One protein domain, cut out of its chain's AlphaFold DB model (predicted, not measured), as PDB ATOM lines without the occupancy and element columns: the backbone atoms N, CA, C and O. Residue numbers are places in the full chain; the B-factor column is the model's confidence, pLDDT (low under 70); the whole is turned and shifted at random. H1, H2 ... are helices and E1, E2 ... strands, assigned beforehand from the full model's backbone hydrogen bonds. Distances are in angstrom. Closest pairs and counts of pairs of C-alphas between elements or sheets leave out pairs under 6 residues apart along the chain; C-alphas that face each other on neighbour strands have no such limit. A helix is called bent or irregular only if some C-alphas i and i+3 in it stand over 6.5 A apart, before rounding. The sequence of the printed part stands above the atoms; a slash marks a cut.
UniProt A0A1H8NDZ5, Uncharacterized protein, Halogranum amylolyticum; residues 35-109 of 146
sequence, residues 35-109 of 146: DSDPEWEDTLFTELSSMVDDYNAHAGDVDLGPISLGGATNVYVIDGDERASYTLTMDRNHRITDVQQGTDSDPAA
ATOM      1  N   ASP A  35     143.616 175.711 147.092       49.81
ATOM      2  CA  ASP A  35     142.261 176.062 146.597       49.81
ATOM      3  C   ASP A  35     142.244 177.411 145.835       49.81
ATOM      4  O   ASP A  35     141.206 178.051 145.674       49.81
ATOM      5  N   SER A  36     143.416 177.898 145.430       57.44
ATOM      6  CA  SER A  36     143.559 179.090 144.608       57.44
ATOM      7  C   SER A  36     143.454 178.664 143.151       57.44
ATOM      8  O   SER A  36     144.204 177.788 142.721       57.44
ATOM      9  N   ASP A  37     142.537 179.283 142.403       65.12
ATOM     10  CA  ASP A  37     142.403 179.034 140.968       65.12
ATOM     11  C   ASP A  37     143.780 179.175 140.285       65.12
ATOM     12  O   ASP A  37     144.487 180.163 140.538       65.12
ATOM     13  N   PRO A  38     144.207 178.197 139.464       73.94
ATOM     14  CA  PRO A  38     145.539 178.218 138.873       73.94
ATOM     15  C   PRO A  38     145.748 179.453 137.989       73.94
ATOM     16  O   PRO A  38     144.862 179.837 137.229       73.94
ATOM     17  N   GLU A  39     146.952 180.038 137.981       78.94
ATOM     18  CA  GLU A  39     147.238 181.228 137.152       78.94
ATOM     19  C   GLU A  39     147.049 180.972 135.639       78.94
ATOM     20  O   GLU A  39     146.870 181.903 134.850       78.94
ATOM     21  N   TRP A  40     147.097 179.705 135.214       78.88
ATOM     22  CA  TRP A  40     146.871 179.281 133.832       78.88
ATOM     23  C   TRP A  40     145.392 179.062 133.478       78.88
ATOM     24  O   TRP A  40     145.083 178.896 132.294       78.88
ATOM     25  N   GLU A  41     144.478 179.083 134.451       81.25
ATOM     26  CA  GLU A  41     143.070 178.724 134.260       81.25
ATOM     27  C   GLU A  41     142.364 179.630 133.237       81.25
ATOM     28  O   GLU A  41     141.756 179.128 132.287       81.25
ATOM     29  N   ASP A  42     142.523 180.951 133.374       81.06
ATOM     30  CA  ASP A  42     141.941 181.961 132.476       81.06
ATOM     31  C   ASP A  42     142.502 181.857 131.049       81.06
ATOM     32  O   ASP A  42     141.810 182.083 130.047       81.06
ATOM     33  N   THR A  43     143.790 181.514 130.946       82.31
ATOM     34  CA  THR A  43     144.470 181.364 129.654       82.31
ATOM     35  C   THR A  43     143.908 180.158 128.920       82.31
ATOM     36  O   THR A  43     143.503 180.275 127.763       82.31
ATOM     37  N   LEU A  44     143.808 179.022 129.610       82.75
ATOM     38  CA  LEU A  44     143.246 177.808 129.039       82.75
ATOM     39  C   LEU A  44     141.757 177.969 128.715       82.75
ATOM     40  O   LEU A  44     141.314 177.491 127.674       82.75
ATOM     41  N   PHE A  45     140.991 178.691 129.540       82.62
ATOM     42  CA  PHE A  45     139.597 179.020 129.239       82.62
ATOM     43  C   PHE A  45     139.461 179.797 127.927       82.62
ATOM     44  O   PHE A  45     138.607 179.487 127.091       82.62
ATOM     45  N   THR A  46     140.325 180.795 127.731       84.88
ATOM     46  CA  THR A  46     140.353 181.605 126.508       84.88
ATOM     47  C   THR A  46     140.699 180.749 125.290       84.88
ATOM     48  O   THR A  46     140.055 180.871 124.246       84.88
ATOM     49  N   GLU A  47     141.680 179.855 125.419       81.44
ATOM     50  CA  GLU A  47     142.061 178.925 124.354       81.44
ATOM     51  C   GLU A  47     140.931 177.943 124.017       81.44
ATOM     52  O   GLU A  47     140.569 177.818 122.846       81.44
ATOM     53  N   LEU A  48     140.310 177.313 125.025       79.88
ATOM     54  CA  LEU A  48     139.160 176.422 124.834       79.88
ATOM     55  C   LEU A  48     138.017 177.143 124.120       79.88
ATOM     56  O   LEU A  48     137.461 176.617 123.158       79.88
ATOM     57  N   SER A  49     137.693 178.357 124.572       81.88
ATOM     58  CA  SER A  49     136.626 179.177 123.997       81.88
ATOM     59  C   SER A  49     136.908 179.523 122.536       81.88
ATOM     60  O   SER A  49     136.001 179.477 121.711       81.88
ATOM     61  N   SER A  50     138.166 179.803 122.185       81.50
ATOM     62  CA  SER A  50     138.556 180.063 120.795       81.50
ATOM     63  C   SER A  50     138.450 178.824 119.902       81.50
ATOM     64  O   SER A  50     138.247 178.967 118.699       81.50
ATOM     65  N   MET A  51     138.599 177.620 120.456       83.06
ATOM     66  CA  MET A  51     138.489 176.367 119.700       83.06
ATOM     67  C   MET A  51     137.038 175.933 119.461       83.06
ATOM     68  O   MET A  51     136.798 175.062 118.623       83.06
ATOM     69  N   VAL A  52     136.066 176.520 120.169       88.88
ATOM     70  CA  VAL A  52     134.639 176.187 120.026       88.88
ATOM     71  C   VAL A  52     134.166 176.378 118.590       88.88
ATOM     72  O   VAL A  52     133.466 175.512 118.068       88.88
ATOM     73  N   ASP A  53     134.554 177.477 117.944       86.69
ATOM     74  CA  ASP A  53     134.164 177.767 116.562       86.69
ATOM     75  C   ASP A  53     134.709 176.717 115.586       86.69
ATOM     76  O   ASP A  53     133.954 176.182 114.770       86.69
ATOM     77  N   ASP A  54     135.988 176.361 115.723       85.25
ATOM     78  CA  ASP A  54     136.641 175.350 114.887       85.25
ATOM     79  C   ASP A  54     136.031 173.958 115.102       85.25
ATOM     80  O   ASP A  54     135.723 173.252 114.141       85.25
ATOM     81  N   TYR A  55     135.780 173.566 116.356       81.94
ATOM     82  CA  TYR A  55     135.079 172.318 116.664       81.94
ATOM     83  C   TYR A  55     133.684 172.300 116.029       81.94
ATOM     84  O   TYR A  55     133.306 171.354 115.337       81.94
ATOM     85  N   ASN A  56     132.924 173.377 116.208       86.38
ATOM     86  CA  ASN A  56     131.573 173.518 115.688       86.38
ATOM     87  C   ASN A  56     131.519 173.555 114.152       86.38
ATOM     88  O   ASN A  56     130.478 173.218 113.577       86.38
ATOM     89  N   ALA A  57     132.599 173.932 113.469       87.19
ATOM     90  CA  ALA A  57     132.697 173.815 112.016       87.19
ATOM     91  C   ALA A  57     132.684 172.347 111.545       87.19
ATOM     92  O   ALA A  57     132.195 172.071 110.452       87.19
ATOM     93  N   HIS A  58     133.139 171.417 112.393       81.69
ATOM     94  CA  HIS A  58     133.278 169.986 112.095       81.69
ATOM     95  C   HIS A  58     132.343 169.070 112.900       81.69
ATOM     96  O   HIS A  58     132.266 167.875 112.627       81.69
ATOM     97  N   ALA A  59     131.595 169.599 113.870       75.25
ATOM     98  CA  ALA A  59     130.744 168.812 114.770       75.25
ATOM     99  C   ALA A  59     129.701 167.929 114.051       75.25
ATOM    100  O   ALA A  59     129.316 166.886 114.566       75.25
ATOM    101  N   GLY A  60     129.268 168.314 112.845       70.19
ATOM    102  CA  GLY A  60     128.325 167.534 112.035       70.19
ATOM    103  C   GLY A  60     128.942 166.360 111.262       70.19
ATOM    104  O   GLY A  60     128.192 165.561 110.708       70.19
ATOM    105  N   ASP A  61     130.274 166.257 111.214       75.00
ATOM    106  CA  ASP A  61     130.988 165.212 110.466       75.00
ATOM    107  C   ASP A  61     131.192 163.930 111.293       75.00
ATOM    108  O   ASP A  61     131.531 162.876 110.748       75.00
ATOM    109  N   VAL A  62     130.987 163.999 112.612       69.38
ATOM    110  CA  VAL A  62     131.199 162.878 113.532       69.38
ATOM    111  C   VAL A  62     129.887 162.119 113.740       69.38
ATOM    112  O   VAL A  62     128.991 162.576 114.445       69.38
ATOM    113  N   ASP A  63     129.780 160.924 113.157       73.31
ATOM    114  CA  ASP A  63     128.651 160.020 113.399       73.31
ATOM    115  C   ASP A  63     128.887 159.185 114.667       73.31
ATOM    116  O   ASP A  63     129.687 158.248 114.687       73.31
ATOM    117  N   LEU A  64     128.170 159.527 115.738       69.00
ATOM    118  CA  LEU A  64     128.191 158.796 117.010       69.00
ATOM    119  C   LEU A  64     127.111 157.699 117.087       69.00
ATOM    120  O   LEU A  64     126.877 157.115 118.152       69.00
ATOM    121  N   GLY A  65     126.430 157.403 115.976       70.62
ATOM    122  CA  GLY A  65     125.315 156.467 115.929       70.62
ATOM    123  C   GLY A  65     124.160 156.925 116.836       70.62
ATOM    124  O   GLY A  65     123.817 158.106 116.856       70.62
ATOM    125  N   PRO A  66     123.523 156.033 117.617       70.38
ATOM    126  CA  PRO A  66     122.385 156.403 118.465       70.38
ATOM    127  C   PRO A  66     122.762 157.259 119.692       70.38
ATOM    128  O   PRO A  66     121.886 157.572 120.499       70.38
ATOM    129  N   ILE A  67     124.041 157.601 119.881       60.94
ATOM    130  CA  ILE A  67     124.524 158.312 121.067       60.94
ATOM    131  C   ILE A  67     124.479 159.826 120.845       60.94
ATOM    132  O   ILE A  67     125.104 160.379 119.943       60.94
ATOM    133  N   SER A  68     123.759 160.516 121.729       67.44
ATOM    134  CA  SER A  68     123.769 161.974 121.816       67.44
ATOM    135  C   SER A  68     124.632 162.406 122.996       67.44
ATOM    136  O   SER A  68     124.419 161.940 124.112       67.44
ATOM    137  N   LEU A  69     125.584 163.302 122.740       68.94
ATOM    138  CA  LEU A  69     126.407 163.944 123.772       68.94
ATOM    139  C   LEU A  69     125.785 165.257 124.278       68.94
ATOM    140  O   LEU A  69     126.459 166.042 124.934       68.94
ATOM    141  N   GLY A  70     124.513 165.517 123.958       75.69
ATOM    142  CA  GLY A  70     123.832 166.727 124.403       75.69
ATOM    143  C   GLY A  70     123.720 166.795 125.929       75.69
ATOM    144  O   GLY A  70     123.392 165.801 126.579       75.69
ATOM    145  N   GLY A  71     123.943 167.982 126.488       75.69
ATOM    146  CA  GLY A  71     123.970 168.235 127.927       75.69
ATOM    147  C   GLY A  71     125.262 168.905 128.389       75.69
ATOM    148  O   GLY A  71     126.135 169.222 127.585       75.69
ATOM    149  N   ALA A  72     125.359 169.141 129.697       76.81
ATOM    150  CA  ALA A  72     126.546 169.699 130.334       76.81
ATOM    151  C   ALA A  72     127.537 168.581 130.692       76.81
ATOM    152  O   ALA A  72     127.168 167.597 131.339       76.81
ATOM    153  N   THR A  73     128.791 168.738 130.277       70.56
ATOM    154  CA  THR A  73     129.905 167.830 130.555       70.56
ATOM    155  C   THR A  73     130.985 168.581 131.318       70.56
ATOM    156  O   THR A  73     131.468 169.609 130.851       70.56
ATOM    157  N   ASN A  74     131.404 168.040 132.459       69.00
ATOM    158  CA  ASN A  74     132.464 168.633 133.270       69.00
ATOM    159  C   ASN A  74     133.823 168.050 132.882       69.00
ATOM    160  O   ASN A  74     133.992 166.831 132.810       69.00
ATOM    161  N   VAL A  75     134.790 168.931 132.667       72.31
ATOM    162  CA  VAL A  75     136.173 168.630 132.314       72.31
ATOM    163  C   VAL A  75     137.068 169.148 133.431       72.31
ATOM    164  O   VAL A  75     136.957 170.299 133.846       72.31
ATOM    165  N   TYR A  76     137.963 168.292 133.916       71.75
ATOM    166  CA  TYR A  76     138.957 168.653 134.921       71.75
ATOM    167  C   TYR A  76     140.341 168.596 134.298       71.75
ATOM    168  O   TYR A  76     140.699 167.593 133.678       71.75
ATOM    169  N   VAL A  77     141.106 169.667 134.475       72.75
ATOM    170  CA  VAL A  77     142.492 169.761 134.017       72.75
ATOM    171  C   VAL A  77     143.369 169.811 135.255       72.75
ATOM    172  O   VAL A  77     143.094 170.586 136.166       72.75
ATOM    173  N   ILE A  78     144.363 168.929 135.313       73.06
ATOM    174  CA  ILE A  78     145.253 168.763 136.463       73.06
ATOM    175  C   ILE A  78     146.682 168.960 135.965       73.06
ATOM    176  O   ILE A  78     147.094 168.257 135.038       73.06
ATOM    177  N   ASP A  79     147.416 169.882 136.585       70.12
ATOM    178  CA  ASP A  79     148.851 170.085 136.369       70.12
ATOM    179  C   ASP A  79     149.575 170.054 137.719       70.12
ATOM    180  O   ASP A  79     149.403 170.930 138.562       70.12
ATOM    181  N   GLY A  80     150.332 168.985 137.975       75.00
ATOM    182  CA  GLY A  80     150.897 168.735 139.304       75.00
ATOM    183  C   GLY A  80     149.813 168.639 140.387       75.00
ATOM    184  O   GLY A  80     148.976 167.736 140.341       75.00
ATOM    185  N   ASP A  81     149.864 169.561 141.350       67.19
ATOM    186  CA  ASP A  81     148.911 169.686 142.465       67.19
ATOM    187  C   ASP A  81     147.797 170.722 142.190       67.19
ATOM    188  O   ASP A  81     146.882 170.884 142.999       67.19
ATOM    189  N   GLU A  82     147.846 171.412 141.047       63.00
ATOM    190  CA  GLU A  82     146.870 172.424 140.637       63.00
ATOM    191  C   GLU A  82     145.737 171.800 139.811       63.00
ATOM    192  O   GLU A  82     145.949 170.889 139.000       63.00
ATOM    193  N   ARG A  83     144.509 172.305 139.984       71.62
ATOM    194  CA  ARG A  83     143.325 171.817 139.269       71.62
ATOM    195  C   ARG A  83     142.436 172.962 138.807       71.62
ATOM    196  O   ARG A  83     142.030 173.787 139.609       71.62
ATOM    197  N   ALA A  84     142.030 172.897 137.544       71.06
ATOM    198  CA  ALA A  84     140.977 173.720 136.964       71.06
ATOM    199  C   ALA A  84     139.749 172.880 136.604       71.06
ATOM    200  O   ALA A  84     139.848 171.667 136.351       71.06
ATOM    201  N   SER A  85     138.585 173.524 136.539       74.06
ATOM    202  CA  SER A  85     137.344 172.881 136.107       74.06
ATOM    203  C   SER A  85     136.597 173.710 135.073       74.06
ATOM    204  O   SER A  85     136.442 174.919 135.225       74.06
ATOM    205  N   TYR A  86     136.097 173.026 134.046       76.19
ATOM    206  CA  TYR A  86     135.341 173.628 132.958       76.19
ATOM    207  C   TYR A  86     134.070 172.835 132.689       76.19
ATOM    208  O   TYR A  86     134.096 171.605 132.665       76.19
ATOM    209  N   THR A  87     132.973 173.530 132.421       77.75
ATOM    210  CA  THR A  87     131.710 172.918 132.001       77.75
ATOM    211  C   THR A  87     131.488 173.217 130.528       77.75
ATOM    212  O   THR A  87     131.431 174.377 130.132       77.75
ATOM    213  N   LEU A  88     131.352 172.177 129.708       78.31
ATOM    214  CA  LEU A  88     131.016 172.281 128.291       78.31
ATOM    215  C   LEU A  88     129.567 171.846 128.100       78.31
ATOM    216  O   LEU A  88     129.226 170.695 128.372       78.31
ATOM    217  N   THR A  89     128.717 172.734 127.596       82.00
ATOM    218  CA  THR A  89     127.340 172.386 127.237       82.00
ATOM    219  C   THR A  89     127.241 172.143 125.743       82.00
ATOM    220  O   THR A  89     127.633 172.994 124.943       82.00
ATOM    221  N   MET A  90     126.683 170.994 125.368       83.81
ATOM    222  CA  MET A  90     126.442 170.622 123.979       83.81
ATOM    223  C   MET A  90     124.952 170.461 123.677       83.81
ATOM    224  O   MET A  90     124.162 170.047 124.532       83.81
ATOM    225  N   ASP A  91     124.563 170.740 122.437       83.75
ATOM    226  CA  ASP A  91     123.234 170.413 121.932       83.75
ATOM    227  C   ASP A  91     123.139 168.952 121.442       83.75
ATOM    228  O   ASP A  91     124.090 168.167 121.483       83.75
ATOM    229  N   ARG A  92     121.951 168.547 120.976       83.12
ATOM    230  CA  ARG A  92     121.724 167.177 120.478       83.12
ATOM    231  C   ARG A  92     122.444 166.872 119.163       83.12
ATOM    232  O   ARG A  92     122.515 165.704 118.794       83.12
ATOM    233  N   ASN A  93     122.932 167.902 118.480       81.62
ATOM    234  CA  ASN A  93     123.702 167.841 117.245       81.62
ATOM    235  C   ASN A  93     125.209 167.921 117.519       81.62
ATOM    236  O   ASN A  93     125.975 168.213 116.602       81.62
ATOM    237  N   HIS A  94     125.612 167.680 118.773       82.69
ATOM    238  CA  HIS A  94     127.002 167.640 119.216       82.69
ATOM    239  C   HIS A  94     127.736 168.968 119.019       82.69
ATOM    240  O   HIS A  94     128.957 168.979 118.959       82.69
ATOM    241  N   ARG A  95     127.021 170.097 118.932       85.25
ATOM    242  CA  ARG A  95     127.643 171.426 118.887       85.25
ATOM    243  C   ARG A  95     127.818 171.955 120.296       85.25
ATOM    244  O   ARG A  95     126.886 171.879 121.094       85.25
ATOM    245  N   ILE A  96     128.977 172.534 120.584       84.81
ATOM    246  CA  ILE A  96     129.206 173.248 121.840       84.81
ATOM    247  C   ILE A  96     128.425 174.559 121.774       84.81
ATOM    248  O   ILE A  96     128.621 175.366 120.862       84.81
ATOM    249  N   THR A  97     127.526 174.754 122.729       88.56
ATOM    250  CA  THR A  97     126.691 175.954 122.843       88.56
ATOM    251  C   THR A  97     127.161 176.894 123.939       88.56
ATOM    252  O   THR A  97     126.776 178.059 123.923       88.56
ATOM    253  N   ASP A  98     127.942 176.392 124.896       85.44
ATOM    254  CA  ASP A  98     128.416 177.159 126.044       85.44
ATOM    255  C   ASP A  98     129.644 176.491 126.685       85.44
ATOM    256  O   ASP A  98     129.737 175.260 126.719       85.44
ATOM    257  N   VAL A  99     130.577 177.308 127.178       82.81
ATOM    258  CA  VAL A  99     131.753 176.881 127.947       82.81
ATOM    259  C   VAL A  99     131.862 177.797 129.160       82.81
ATOM    260  O   VAL A  99     131.890 179.016 129.010       82.81
ATOM    261  N   GLN A 100     131.942 177.217 130.354       81.56
ATOM    262  CA  GLN A 100     132.059 177.947 131.617       81.56
ATOM    263  C   GLN A 100     133.319 177.515 132.374       81.56
ATOM    264  O   GLN A 100     133.653 176.330 132.389       81.56
ATOM    265  N   GLN A 101     134.011 178.482 132.979       75.25
ATOM    266  CA  GLN A 101     135.167 178.304 133.866       75.25
ATOM    267  C   GLN A 101     134.717 178.424 135.320       75.25
ATOM    268  O   GLN A 101     134.141 179.451 135.681       75.25
ATOM    269  N   GLY A 102     134.981 177.393 136.135       67.88
ATOM    270  CA  GLY A 102     134.529 177.308 137.533       67.88
ATOM    271  C   GLY A 102     133.008 177.512 137.700       67.88
ATOM    272  O   GLY A 102     132.272 177.766 136.756       67.88
ATOM    273  N   THR A 103     132.375 177.409 138.865       48.94
ATOM    274  CA  THR A 103     132.598 176.577 140.053       48.94
ATOM    275  C   THR A 103     131.334 175.723 140.193       48.94
ATOM    276  O   THR A 103     130.536 175.910 141.111       48.94
ATOM    277  N   ASP A 104     131.073 174.812 139.252       45.28
ATOM    278  CA  ASP A 104     129.991 173.854 139.474       45.28
ATOM    279  C   ASP A 104     130.469 172.882 140.547       45.28
ATOM    280  O   ASP A 104     131.250 171.960 140.290       45.28
ATOM    281  N   SER A 105     130.057 173.215 141.780       48.94
ATOM    282  CA  SER A 105     130.222 172.480 143.028       48.94
ATOM    283  C   SER A 105     130.469 171.029 142.709       48.94
ATOM    284  O   SER A 105     129.538 170.431 142.168       48.94
ATOM    285  N   ASP A 106     131.696 170.536 142.982       54.88
ATOM    286  CA  ASP A 106     132.146 169.163 142.707       54.88
ATOM    287  C   ASP A 106     130.896 168.288 142.665       54.88
ATOM    288  O   ASP A 106     130.300 168.069 143.714       54.88
ATOM    289  N   PRO A 107     130.375 167.916 141.486       50.06
ATOM    290  CA  PRO A 107     129.026 167.375 141.388       50.06
ATOM    291  C   PRO A 107     128.966 166.047 142.120       50.06
ATOM    292  O   PRO A 107     127.911 165.668 142.611       50.06
ATOM    293  N   ALA A 108     130.111 165.376 142.291       51.22
ATOM    294  CA  ALA A 108     130.226 164.255 143.192       51.22
ATOM    295  C   ALA A 108     130.168 164.693 144.664       51.22
ATOM    296  O   ALA A 108     129.616 163.941 145.450       51.22
ATOM    297  N   ALA A 109     130.711 165.835 145.086       48.34
ATOM    298  CA  ALA A 109     130.524 166.409 146.427       48.34
ATOM    299  C   ALA A 109     129.107 166.949 146.658       48.34
ATOM    300  O   ALA A 109     128.544 166.672 147.709       48.34
TER     301      ALA A 109
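Overview. This is residues 35 to 109 of the 146 residues of an uncharacterized protein of Halogranum amylolyticum (UniProt A0A1H8NDZ5). One long helix, H1, lies slantwise over one face of a twisted sheet of three strands, covering E2 and E3, with no named helix on the other face. The strands form a meander, each the antiparallel neighbour of the one before, in the order E1, E2, E3. The printed part has 75 residues, with H1 first and then the three strands along the chain; the class is mixed, and helix and sheet make two layers. The whole is only just loose, close to compact, with a radius of gyration of the C-alphas of 13.8 A and spans of 39 by 28 by 19 A.

Along the chain. Find C-alpha 41 at (143.070, 178.724, 134.260); from there H1, residues 41 to 61, runs 29.9 A to C-alpha 61 at (130.988, 165.212, 110.466). It has a kink of 47 degrees near residue 55 and is irregular, with C-alphas 57 and 60 7.7 A apart. Next come E1, residues 71 to 79, 26.3 A, and E2, residues 82 to 90, 26.4 A. E3, residues 96 to 101, 14.3 A, ends at C-alpha 101, (135.167, 178.304, 133.866).

Arrangement. Look first at the hairpin E1 and E2, at 159 degrees, where N 73 and O 88 are 2.8 A apart. In the hairpin E2 and E3, at 156 degrees, N 87 and O 100 are 2.9 A apart. H1 is on the sheet at a height of 7.8 A, over E2 and E3, only just slantwise at 31 degrees to E2 on the local plane. The closest C-alphas of H1 and E3 are those of Val 52 and Ile 96, 6.4 A. In H1, 12 of 17 O i to N i+4 pairs are within hydrogen-bond range.

Size, cuts and confidence. The farthest C-alphas, those of Ser 36 and Gly 65, are 40.8 A apart. The printed part has no cut, and no link is long. Mean pLDDT of the printed part is 74.0; look for values under 70 at 19 residues, among them 35 to 37 and 102 to 109.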